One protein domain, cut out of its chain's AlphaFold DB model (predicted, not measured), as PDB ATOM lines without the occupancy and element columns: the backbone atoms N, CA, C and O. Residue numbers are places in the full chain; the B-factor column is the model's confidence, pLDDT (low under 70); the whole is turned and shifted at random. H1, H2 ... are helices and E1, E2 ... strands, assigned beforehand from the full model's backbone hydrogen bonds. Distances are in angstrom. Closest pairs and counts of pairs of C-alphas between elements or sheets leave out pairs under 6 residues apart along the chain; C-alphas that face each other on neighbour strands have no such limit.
ATOM      1  N   GLY A   3     -26.762 -39.733  35.509       45.78
ATOM      2  CA  GLY A   3     -26.618 -40.752  34.475       45.78
ATOM      3  C   GLY A   3     -26.704 -42.152  35.072       45.78
ATOM      4  O   GLY A   3     -25.892 -42.532  35.916       45.78
ATOM      5  N   SER A   4     -27.673 -42.939  34.609       48.75
ATOM      6  CA  SER A   4     -27.862 -44.327  35.037       48.75
ATOM      7  C   SER A   4     -27.699 -45.267  33.852       48.75
ATOM      8  O   SER A   4     -28.379 -45.119  32.837       48.75
ATOM      9  N   SER A   5     -26.834 -46.274  33.995       48.59
ATOM     10  CA  SER A   5     -26.691 -47.354  33.015       48.59
ATOM     11  C   SER A   5     -26.947 -48.712  33.674       48.59
ATOM     12  O   SER A   5     -26.347 -49.075  34.688       48.59
ATOM     13  N   LYS A   6     -27.880 -49.482  33.104       54.38
ATOM     14  CA  LYS A   6     -28.118 -50.883  33.474       54.38
ATOM     15  C   LYS A   6     -27.273 -51.772  32.566       54.38
ATOM     16  O   LYS A   6     -27.721 -52.195  31.505       54.38
ATOM     17  N   GLY A   7     -26.042 -52.041  32.981       52.91
ATOM     18  CA  GLY A   7     -25.091 -52.887  32.260       52.91
ATOM     19  C   GLY A   7     -25.343 -54.388  32.438       52.91
ATOM     20  O   GLY A   7     -24.454 -55.098  32.896       52.91
ATOM     21  N   GLY A   8     -26.536 -54.887  32.087       62.69
ATOM     22  CA  GLY A   8     -26.847 -56.329  32.027       62.69
ATOM     23  C   GLY A   8     -26.316 -57.173  33.206       62.69
ATOM     24  O   GLY A   8     -26.242 -56.712  34.342       62.69
ATOM     25  N   SER A   9     -25.905 -58.419  32.942       58.75
ATOM     26  CA  SER A   9     -25.348 -59.344  33.955       58.75
ATOM     27  C   SER A   9     -23.944 -58.959  34.479       58.75
ATOM     28  O   SER A   9     -23.358 -59.716  35.255       58.75
ATOM     29  N   PHE A  10     -23.372 -57.826  34.055       61.75
ATOM     30  CA  PHE A  10     -21.998 -57.414  34.379       61.75
ATOM     31  C   PHE A  10     -21.915 -56.373  35.506       61.75
ATOM     32  O   PHE A  10     -20.882 -56.278  36.173       61.75
ATOM     33  N   GLY A  11     -23.005 -55.656  35.785       67.81
ATOM     34  CA  GLY A  11     -23.085 -54.710  36.894       67.81
ATOM     35  C   GLY A  11     -23.911 -53.474  36.562       67.81
ATOM     36  O   GLY A  11     -24.477 -53.345  35.479       67.81
ATOM     37  N   TYR A  12     -23.976 -52.548  37.514       69.94
ATOM     38  CA  TYR A  12     -24.618 -51.250  37.327       69.94
ATOM     39  C   TYR A  12     -23.678 -50.127  37.747       69.94
ATOM     40  O   TYR A  12     -22.864 -50.299  38.657       69.94
ATOM     41  N   VAL A  13     -23.828 -48.981  37.085       69.38
ATOM     42  CA  VAL A  13     -23.143 -47.733  37.419       69.38
ATOM     43  C   VAL A  13     -24.192 -46.628  37.458       69.38
ATOM     44  O   VAL A  13     -24.902 -46.405  36.474       69.38
ATOM     45  N   ASN A  14     -24.293 -45.955  38.600       75.38
ATOM     46  CA  ASN A  14     -25.077 -44.739  38.776       75.38
ATOM     47  C   ASN A  14     -24.115 -43.608  39.102       75.38
ATOM     48  O   ASN A  14     -23.457 -43.661  40.136       75.38
ATOM     49  N   GLY A  15     -24.019 -42.627  38.213       70.38
ATOM     50  CA  GLY A  15     -23.202 -41.441  38.408       70.38
ATOM     51  C   GLY A  15     -24.074 -40.214  38.623       70.38
ATOM     52  O   GLY A  15     -25.027 -39.980  37.875       70.38
ATOM     53  N   GLU A  16     -23.717 -39.416  39.613       75.44
ATOM     54  CA  GLU A  16     -24.203 -38.062  39.806       75.44
ATOM     55  C   GLU A  16     -23.014 -37.108  39.767       75.44
ATOM     56  O   GLU A  16     -21.966 -37.393  40.337       75.44
ATOM     57  N   ALA A  17     -23.165 -35.993  39.059       74.25
ATOM     58  CA  ALA A  17     -22.158 -34.944  39.006       74.25
ATOM     59  C   ALA A  17     -22.803 -33.582  39.262       74.25
ATOM     60  O   ALA A  17     -23.780 -33.214  38.595       74.25
ATOM     61  N   ASN A  18     -22.236 -32.839  40.202       76.31
ATOM     62  CA  ASN A  18     -22.602 -31.479  40.553       76.31
ATOM     63  C   ASN A  18     -21.475 -30.537  40.132       76.31
ATOM     64  O   ASN A  18     -20.304 -30.808  40.384       76.31
ATOM     65  N   PHE A  19     -21.846 -29.435  39.487       78.88
ATOM     66  CA  PHE A  19     -20.916 -28.410  39.029       78.88
ATOM     67  C   PHE A  19     -21.324 -27.079  39.635       78.88
ATOM     68  O   PHE A  19     -22.513 -26.750  39.669       78.88
ATOM     69  N   LYS A  20     -20.342 -26.311  40.097       79.12
ATOM     70  CA  LYS A  20     -20.556 -24.979  40.643       79.12
ATOM     71  C   LYS A  20     -19.476 -24.051  40.109       79.12
ATOM     72  O   LYS A  20     -18.294 -24.300  40.315       79.12
ATOM     73  N   LEU A  21     -19.908 -22.985  39.446       81.12
ATOM     74  CA  LEU A  21     -19.056 -21.849  39.119       81.12
ATOM     75  C   LEU A  21     -19.272 -20.765  40.170       81.12
ATOM     76  O   LEU A  21     -20.410 -20.517  40.582       81.12
ATOM     77  N   VAL A  22     -18.181 -20.156  40.614       86.00
ATOM     78  CA  VAL A  22     -18.191 -19.013  41.523       86.00
ATOM     79  C   VAL A  22     -17.328 -17.921  40.908       86.00
ATOM     80  O   VAL A  22     -16.146 -18.140  40.660       86.00
ATOM     81  N   ASP A  23     -17.925 -16.757  40.671       83.19
ATOM     82  CA  ASP A  23     -17.189 -15.578  40.212       83.19
ATOM     83  C   ASP A  23     -16.278 -15.063  41.337       83.19
ATOM     84  O   ASP A  23     -16.712 -14.928  42.486       83.19
ATOM     85  N   VAL A  24     -15.021 -14.768  41.001       87.50
ATOM     86  CA  VAL A  24     -14.005 -14.208  41.907       87.50
ATOM     87  C   VAL A  24     -13.314 -13.014  41.245       87.50
ATOM     88  O   VAL A  24     -13.388 -12.844  40.031       87.50
ATOM     89  N   ASP A  25     -12.641 -12.171  42.030       75.81
ATOM     90  CA  ASP A  25     -12.117 -10.877  41.555       75.81
ATOM     91  C   ASP A  25     -11.165 -10.979  40.342       75.81
ATOM     92  O   ASP A  25     -11.122 -10.060  39.525       75.81
ATOM     93  N   GLU A  26     -10.445 -12.096  40.180       76.00
ATOM     94  CA  GLU A  26      -9.531 -12.343  39.049       76.00
ATOM     95  C   GLU A  26      -9.957 -13.515  38.142       76.00
ATOM     96  O   GLU A  26      -9.134 -14.081  37.425       76.00
ATOM     97  N   GLY A  27     -11.242 -13.891  38.130       74.25
ATOM     98  CA  GLY A  27     -11.734 -14.918  37.208       74.25
ATOM     99  C   GLY A  27     -12.940 -15.694  37.721       74.25
ATOM    100  O   GLY A  27     -13.883 -15.133  38.272       74.25
ATOM    101  N   CYS A  28     -12.926 -17.007  37.512       77.88
ATOM    102  CA  CYS A  28     -13.976 -17.899  37.983       77.88
ATOM    103  C   CYS A  28     -13.353 -19.149  38.599       77.88
ATOM    104  O   CYS A  28     -12.542 -19.823  37.965       77.88
ATOM    105  N   GLU A  29     -13.791 -19.502  39.802       78.50
ATOM    106  CA  GLU A  29     -13.487 -20.797  40.398       78.50
ATOM    107  C   GLU A  29     -14.496 -21.838  39.905       78.50
ATOM    108  O   GLU A  29     -15.715 -21.627  39.943       78.50
ATOM    109  N   PHE A  30     -13.989 -22.981  39.438       77.94
ATOM    110  CA  PHE A  30     -14.797 -24.098  38.966       77.94
ATOM    111  C   PHE A  30     -14.692 -25.279  39.929       77.94
ATOM    112  O   PHE A  30     -13.650 -25.923  40.045       77.94
ATOM    113  N   PHE A  31     -15.802 -25.600  40.584       78.88
ATOM    114  CA  PHE A  31     -15.924 -26.752  41.463       78.88
ATOM    115  C   PHE A  31     -16.724 -27.852  40.777       78.88
ATOM    116  O   PHE A  31     -17.793 -27.608  40.208       78.88
ATOM    117  N   TYR A  32     -16.240 -29.084  40.897       73.19
ATOM    118  CA  TYR A  32     -16.967 -30.269  40.475       73.19
ATOM    119  C   TYR A  32     -16.951 -31.317  41.588       73.19
ATOM    120  O   TYR A  32     -15.938 -31.539  42.248       73.19
ATOM    121  N   GLU A  33     -18.082 -31.979  41.780       75.31
ATOM    122  CA  GLU A  33     -18.217 -33.127  42.666       75.31
ATOM    123  C   GLU A  33     -18.924 -34.231  41.891       75.31
ATOM    124  O   GLU A  33     -20.017 -34.024  41.366       75.31
ATOM    125  N   ALA A  34     -18.295 -35.400  41.787       70.25
ATOM    126  CA  ALA A  34     -18.866 -36.544  41.096       70.25
ATOM    127  C   ALA A  34     -18.944 -37.744  42.043       70.25
ATOM    128  O   ALA A  34     -17.924 -38.245  42.515       70.25
ATOM    129  N   GLU A  35     -20.158 -38.231  42.286       72.94
ATOM    130  CA  GLU A  35     -20.420 -39.449  43.041       72.94
ATOM    131  C   GLU A  35     -20.813 -40.565  42.074       72.94
ATOM    132  O   GLU A  35     -21.773 -40.449  41.315       72.94
ATOM    133  N   VAL A  36     -20.085 -41.681  42.098       72.62
ATOM    134  CA  VAL A  36     -20.370 -42.821  41.223       72.62
ATOM    135  C   VAL A  36     -20.543 -44.088  42.055       72.62
ATOM    136  O   VAL A  36     -19.598 -44.612  42.642       72.62
ATOM    137  N   LYS A  37     -21.768 -44.615  42.079       73.00
ATOM    138  CA  LYS A  37     -22.140 -45.874  42.732       73.00
ATOM    139  C   LYS A  37     -22.082 -47.018  41.731       73.00
ATOM    140  O   LYS A  37     -22.867 -47.067  40.784       73.00
ATOM    141  N   MET A  38     -21.181 -47.965  41.976       74.12
ATOM    142  CA  MET A  38     -20.952 -49.126  41.113       74.12
ATOM    143  C   MET A  38     -21.211 -50.425  41.874       74.12
ATOM    144  O   MET A  38     -20.789 -50.568  43.018       74.12
ATOM    145  N   GLY A  39     -21.891 -51.380  41.239       75.00
ATOM    146  CA  GLY A  39     -22.187 -52.693  41.817       75.00
ATOM    147  C   GLY A  39     -21.986 -53.835  40.822       75.00
ATOM    148  O   GLY A  39     -22.002 -53.632  39.608       75.00
ATOM    149  N   GLY A  40     -21.799 -55.056  41.331       77.62
ATOM    150  CA  GLY A  40     -21.527 -56.251  40.520       77.62
ATOM    151  C   GLY A  40     -20.038 -56.446  40.218       77.62
ATOM    152  O   GLY A  40     -19.184 -56.034  41.000       77.62
ATOM    153  N   LYS A  41     -19.702 -57.070  39.082       75.62
ATOM    154  CA  LYS A  41     -18.300 -57.359  38.717       75.62
ATOM    155  C   LYS A  41     -17.474 -56.093  38.477       75.62
ATOM    156  O   LYS A  41     -16.271 -56.099  38.701       75.62
ATOM    157  N   LEU A  42     -18.117 -54.989  38.098       69.56
ATOM    158  CA  LEU A  42     -17.465 -53.683  37.955       69.56
ATOM    159  C   LEU A  42     -16.933 -53.137  39.287       69.56
ATOM    160  O   LEU A  42     -15.867 -52.531  39.308       69.56
ATOM    161  N   ALA A  43     -17.600 -53.428  40.408       72.81
ATOM    162  CA  ALA A  43     -17.088 -53.063  41.728       72.81
ATOM    163  C   ALA A  43     -15.789 -53.819  42.080       72.81
ATOM    164  O   ALA A  43     -15.008 -53.343  42.900       72.81
ATOM    165  N   GLN A  44     -15.522 -54.965  41.435       75.12
ATOM    166  CA  GLN A  44     -14.309 -55.764  41.662       75.12
ATOM    167  C   GLN A  44     -13.071 -55.212  40.946       75.12
ATOM    168  O   GLN A  44     -11.958 -55.562  41.326       75.12
ATOM    169  N   ILE A  45     -13.241 -54.340  39.943       73.56
ATOM    170  CA  ILE A  45     -12.128 -53.647  39.269       73.56
ATOM    171  C   ILE A  45     -11.417 -52.686  40.248       73.56
ATOM    172  O   ILE A  45     -10.229 -52.404  40.100       73.56
ATOM    173  N   GLY A  46     -12.115 -52.274  41.313       66.62
ATOM    174  CA  GLY A  46     -11.552 -51.558  42.453       66.62
ATOM    175  C   GLY A  46     -11.544 -50.039  42.280       66.62
ATOM    176  O   GLY A  46     -11.337 -49.505  41.189       66.62
ATOM    177  N   SER A  47     -11.749 -49.329  43.393       68.44
ATOM    178  CA  SER A  47     -11.822 -47.861  43.441       68.44
ATOM    179  C   SER A  47     -10.556 -47.185  42.913       68.44
ATOM    180  O   SER A  47     -10.647 -46.168  42.237       68.44
ATOM    181  N   ARG A  48      -9.380 -47.779  43.144       70.62
ATOM    182  CA  ARG A  48      -8.083 -47.176  42.804       70.62
ATOM    183  C   ARG A  48      -7.860 -46.996  41.299       70.62
ATOM    184  O   ARG A  48      -7.398 -45.938  40.889       70.62
ATOM    185  N   LEU A  49      -8.208 -47.990  40.476       72.06
ATOM    186  CA  LEU A  49      -8.059 -47.882  39.017       72.06
ATOM    187  C   LEU A  49      -8.995 -46.807  38.446       72.06
ATOM    188  O   LEU A  49      -8.606 -46.042  37.565       72.06
ATOM    189  N   MET A  50     -10.206 -46.716  38.999       71.50
ATOM    190  CA  MET A  50     -11.186 -45.694  38.635       71.50
ATOM    191  C   MET A  50     -10.739 -44.297  39.062       71.50
ATOM    192  O   MET A  50     -10.847 -43.370  38.267       71.50
ATOM    193  N   SER A  51     -10.171 -44.140  40.260       72.88
ATOM    194  CA  SER A  51      -9.610 -42.861  40.709       72.88
ATOM    195  C   SER A  51      -8.490 -42.370  39.790       72.88
ATOM    196  O   SER A  51      -8.464 -41.191  39.453       72.88
ATOM    197  N   SER A  52      -7.598 -43.255  39.333       76.38
ATOM    198  CA  SER A  52      -6.537 -42.877  38.387       76.38
ATOM    199  C   SER A  52      -7.091 -42.467  37.020       76.38
ATOM    200  O   SER A  52      -6.638 -41.477  36.449       76.38
ATOM    201  N   ALA A  53      -8.095 -43.186  36.507       77.00
ATOM    202  CA  ALA A  53      -8.760 -42.830  35.255       77.00
ATOM    203  C   ALA A  53      -9.514 -41.492  35.366       77.00
ATOM    204  O   ALA A  53      -9.410 -40.659  34.472       77.00
ATOM    205  N   ALA A  54     -10.216 -41.260  36.479       75.06
ATOM    206  CA  ALA A  54     -10.924 -40.011  36.743       75.06
ATOM    207  C   ALA A  54      -9.961 -38.821  36.846       75.06
ATOM    208  O   ALA A  54     -10.180 -37.815  36.177       75.06
ATOM    209  N   LYS A  55      -8.859 -38.956  37.600       77.44
ATOM    210  CA  LYS A  55      -7.813 -37.921  37.683       77.44
ATOM    211  C   LYS A  55      -7.256 -37.568  36.308       77.44
ATOM    212  O   LYS A  55      -7.111 -36.390  36.005       77.44
ATOM    213  N   LYS A  56      -6.999 -38.574  35.464       82.06
ATOM    214  CA  LYS A  56      -6.514 -38.339  34.102       82.06
ATOM    215  C   LYS A  56      -7.536 -37.574  33.257       82.06
ATOM    216  O   LYS A  56      -7.169 -36.597  32.629       82.06
ATOM    217  N   ILE A  57      -8.807 -37.982  33.270       76.12
ATOM    218  CA  ILE A  57      -9.869 -37.313  32.497       76.12
ATOM    219  C   ILE A  57     -10.041 -35.855  32.941       76.12
ATOM    220  O   ILE A  57     -10.238 -34.982  32.102       76.12
ATOM    221  N   VAL A  58      -9.959 -35.588  34.246       77.75
ATOM    222  CA  VAL A  58     -10.029 -34.226  34.786       77.75
ATOM    223  C   VAL A  58      -8.809 -33.404  34.364       77.75
ATOM    224  O   VAL A  58      -8.980 -32.267  33.937       77.75
ATOM    225  N   GLY A  59      -7.603 -33.978  34.434       79.56
ATOM    226  CA  GLY A  59      -6.381 -33.336  33.943       79.56
ATOM    227  C   GLY A  59      -6.477 -32.989  32.458       79.56
ATOM    228  O   GLY A  59      -6.343 -31.825  32.100       79.56
ATOM    229  N   ASP A  60      -6.836 -33.967  31.620       80.88
ATOM    230  CA  ASP A  60      -7.032 -33.775  30.180       80.88
ATOM    231  C   ASP A  60      -8.109 -32.694  29.897       80.88
ATOM    232  O   ASP A  60      -7.974 -31.907  28.962       80.88
ATOM    233  N   PHE A  61      -9.183 -32.630  30.702       81.44
ATOM    234  CA  PHE A  61     -10.233 -31.611  30.576       81.44
ATOM    235  C   PHE A  61      -9.711 -30.208  30.877       81.44
ATOM    236  O   PHE A  61      -9.971 -29.298  30.096       81.44
ATOM    237  N   PHE A  62      -8.985 -30.019  31.982       78.31
ATOM    238  CA  PHE A  62      -8.436 -28.709  32.322       78.31
ATOM    239  C   PHE A  62      -7.313 -28.299  31.373       78.31
ATOM    240  O   PHE A  62      -7.276 -27.139  30.988       78.31
ATOM    241  N   GLU A  63      -6.460 -29.220  30.923       81.00
ATOM    242  CA  GLU A  63      -5.461 -28.938  29.885       81.00
ATOM    243  C   GLU A  63      -6.122 -28.462  28.587       81.00
ATOM    244  O   GLU A  63      -5.715 -27.449  28.025       81.00
ATOM    245  N   ALA A  64      -7.177 -29.146  28.130       80.62
ATOM    246  CA  ALA A  64      -7.921 -28.741  26.942       80.62
ATOM    247  C   ALA A  64      -8.675 -27.418  27.150       80.62
ATOM    248  O   ALA A  64      -8.689 -26.571  26.260       80.62
ATOM    249  N   LEU A  65      -9.277 -27.226  28.327       77.31
ATOM    250  CA  LEU A  65      -9.980 -25.997  28.680       77.31
ATOM    251  C   LEU A  65      -9.015 -24.814  28.711       77.31
ATOM    252  O   LEU A  65      -9.340 -23.775  28.152       77.31
ATOM    253  N   LEU A  66      -7.838 -24.973  29.322       75.94
ATOM    254  CA  LEU A  66      -6.783 -23.964  29.363       75.94
ATOM    255  C   LEU A  66      -6.206 -23.706  27.974       75.94
ATOM    256  O   LEU A  66      -6.019 -22.550  27.636       75.94
ATOM    257  N   ALA A  67      -5.982 -24.734  27.152       76.94
ATOM    258  CA  ALA A  67      -5.495 -24.564  25.782       76.94
ATOM    259  C   ALA A  67      -6.486 -23.781  24.900       76.94
ATOM    260  O   ALA A  67      -6.073 -22.942  24.101       76.94
ATOM    261  N   GLU A  68      -7.790 -24.019  25.068       72.31
ATOM    262  CA  GLU A  68      -8.835 -23.240  24.397       72.31
ATOM    263  C   GLU A  68      -8.906 -21.812  24.969       72.31
ATOM    264  O   GLU A  68      -8.949 -20.837  24.215       72.31
ATOM    265  N   ASN A  69      -8.837 -21.673  26.301       63.59
ATOM    266  CA  ASN A  69      -8.821 -20.374  26.974       63.59
ATOM    267  C   ASN A  69      -7.536 -19.584  26.727       63.59
ATOM    268  O   ASN A  69      -7.590 -18.373  26.833       63.59
ATOM    269  N   ASP A  70      -6.401 -20.187  26.363       53.88
ATOM    270  CA  ASP A  70      -5.142 -19.474  26.093       53.88
ATOM    271  C   ASP A  70      -5.152 -18.721  24.754       53.88
ATOM    272  O   ASP A  70      -4.304 -17.861  24.513       53.88
ATOM    273  N   SER A  71      -6.190 -18.914  23.932       56.03
ATOM    274  CA  SER A  71      -6.556 -17.924  22.911       56.03
ATOM    275  C   SER A  71      -7.020 -16.587  23.537       56.03
ATOM    276  O   SER A  71      -7.106 -15.582  22.831       56.03
ATOM    277  N   GLN A  72      -7.268 -16.562  24.859       48.28
ATOM    278  CA  GLN A  72      -7.526 -15.425  25.760       48.28
ATOM    279  C   GLN A  72      -7.006 -15.653  27.230       48.28
ATOM    280  O   GLN A  72      -7.737 -15.399  28.175       48.28
TER     281      GLN A  72
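AT A GLANCE: This is residues 3 to 72 of the 84 residues of an uncharacterized protein of Gammaproteobacteria bacterium (UniProt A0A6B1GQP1). A long, twisted ribbon of two strands, E2 and E3, has a short third strand, E1, beside E2 at one end; at that same end the small helix H1 makes a turn, and the long helix H2 folds back along the ribbon with a gap between them. The tip of the ribbon, residues 23 to 28, and the last part of H2, residues 59 to 72, stick out free. The 70 printed residues hold E1, E2, E3, H1 and H2 in chain order; the sheet, E1 - E2 - E3, is antiparallel and a meander, each strand the antiparallel neighbour of the one before. The class is mixed, helices and strands, and the whole is loose, with a radius of gyration of the C-alphas of 16.0 A and spans of 49 by 20 by 18 A.

IN THESE COORDINATES: E2, residues 11 to 24, is 41.8 A long, and E3, residues 27 to 40, 42.6 A. E1, residues 3 to 7, begins at C-alpha 3 (-26.618, -40.752, 34.475). H1 is residues 41 to 45. H2, residues 47 to 72, is 37.2 A long and ends at C-alpha 72 (-7.526, -15.425, 25.760).

HOW THE PARTS SIT: E2 and E3 form a hairpin at 169 degrees, with N 16 and O 35 2.8 A apart. E1 and E2 form another at 163 degrees, with N 3 and O 15 2.9 A apart. H1 is on the sheet but over none of its strands; the closest C-alphas of E2 and H1, Gly 11 and Lys 41, are 5.8 A apart. H1 and H2 meet only through their link. H2 is apart from E1, E2 and E3, and only just not on the sheet, with 4 pairs of C-alphas within 10 A. O i to N i+4 pairs within hydrogen-bond range number 0 of 1 in H1, beside 2 of 2 O i to N i+3 pairs, and 20 of 22 in H2.

THE WHOLE: The farthest C-alphas, Ser 9 and Asp 25, are 50.8 A apart. The printed part has no cut, and its links are tight. Its mean pLDDT is 72.1; residues 3 to 13, 42, 46 to 47 and 69 to 72 are under 70.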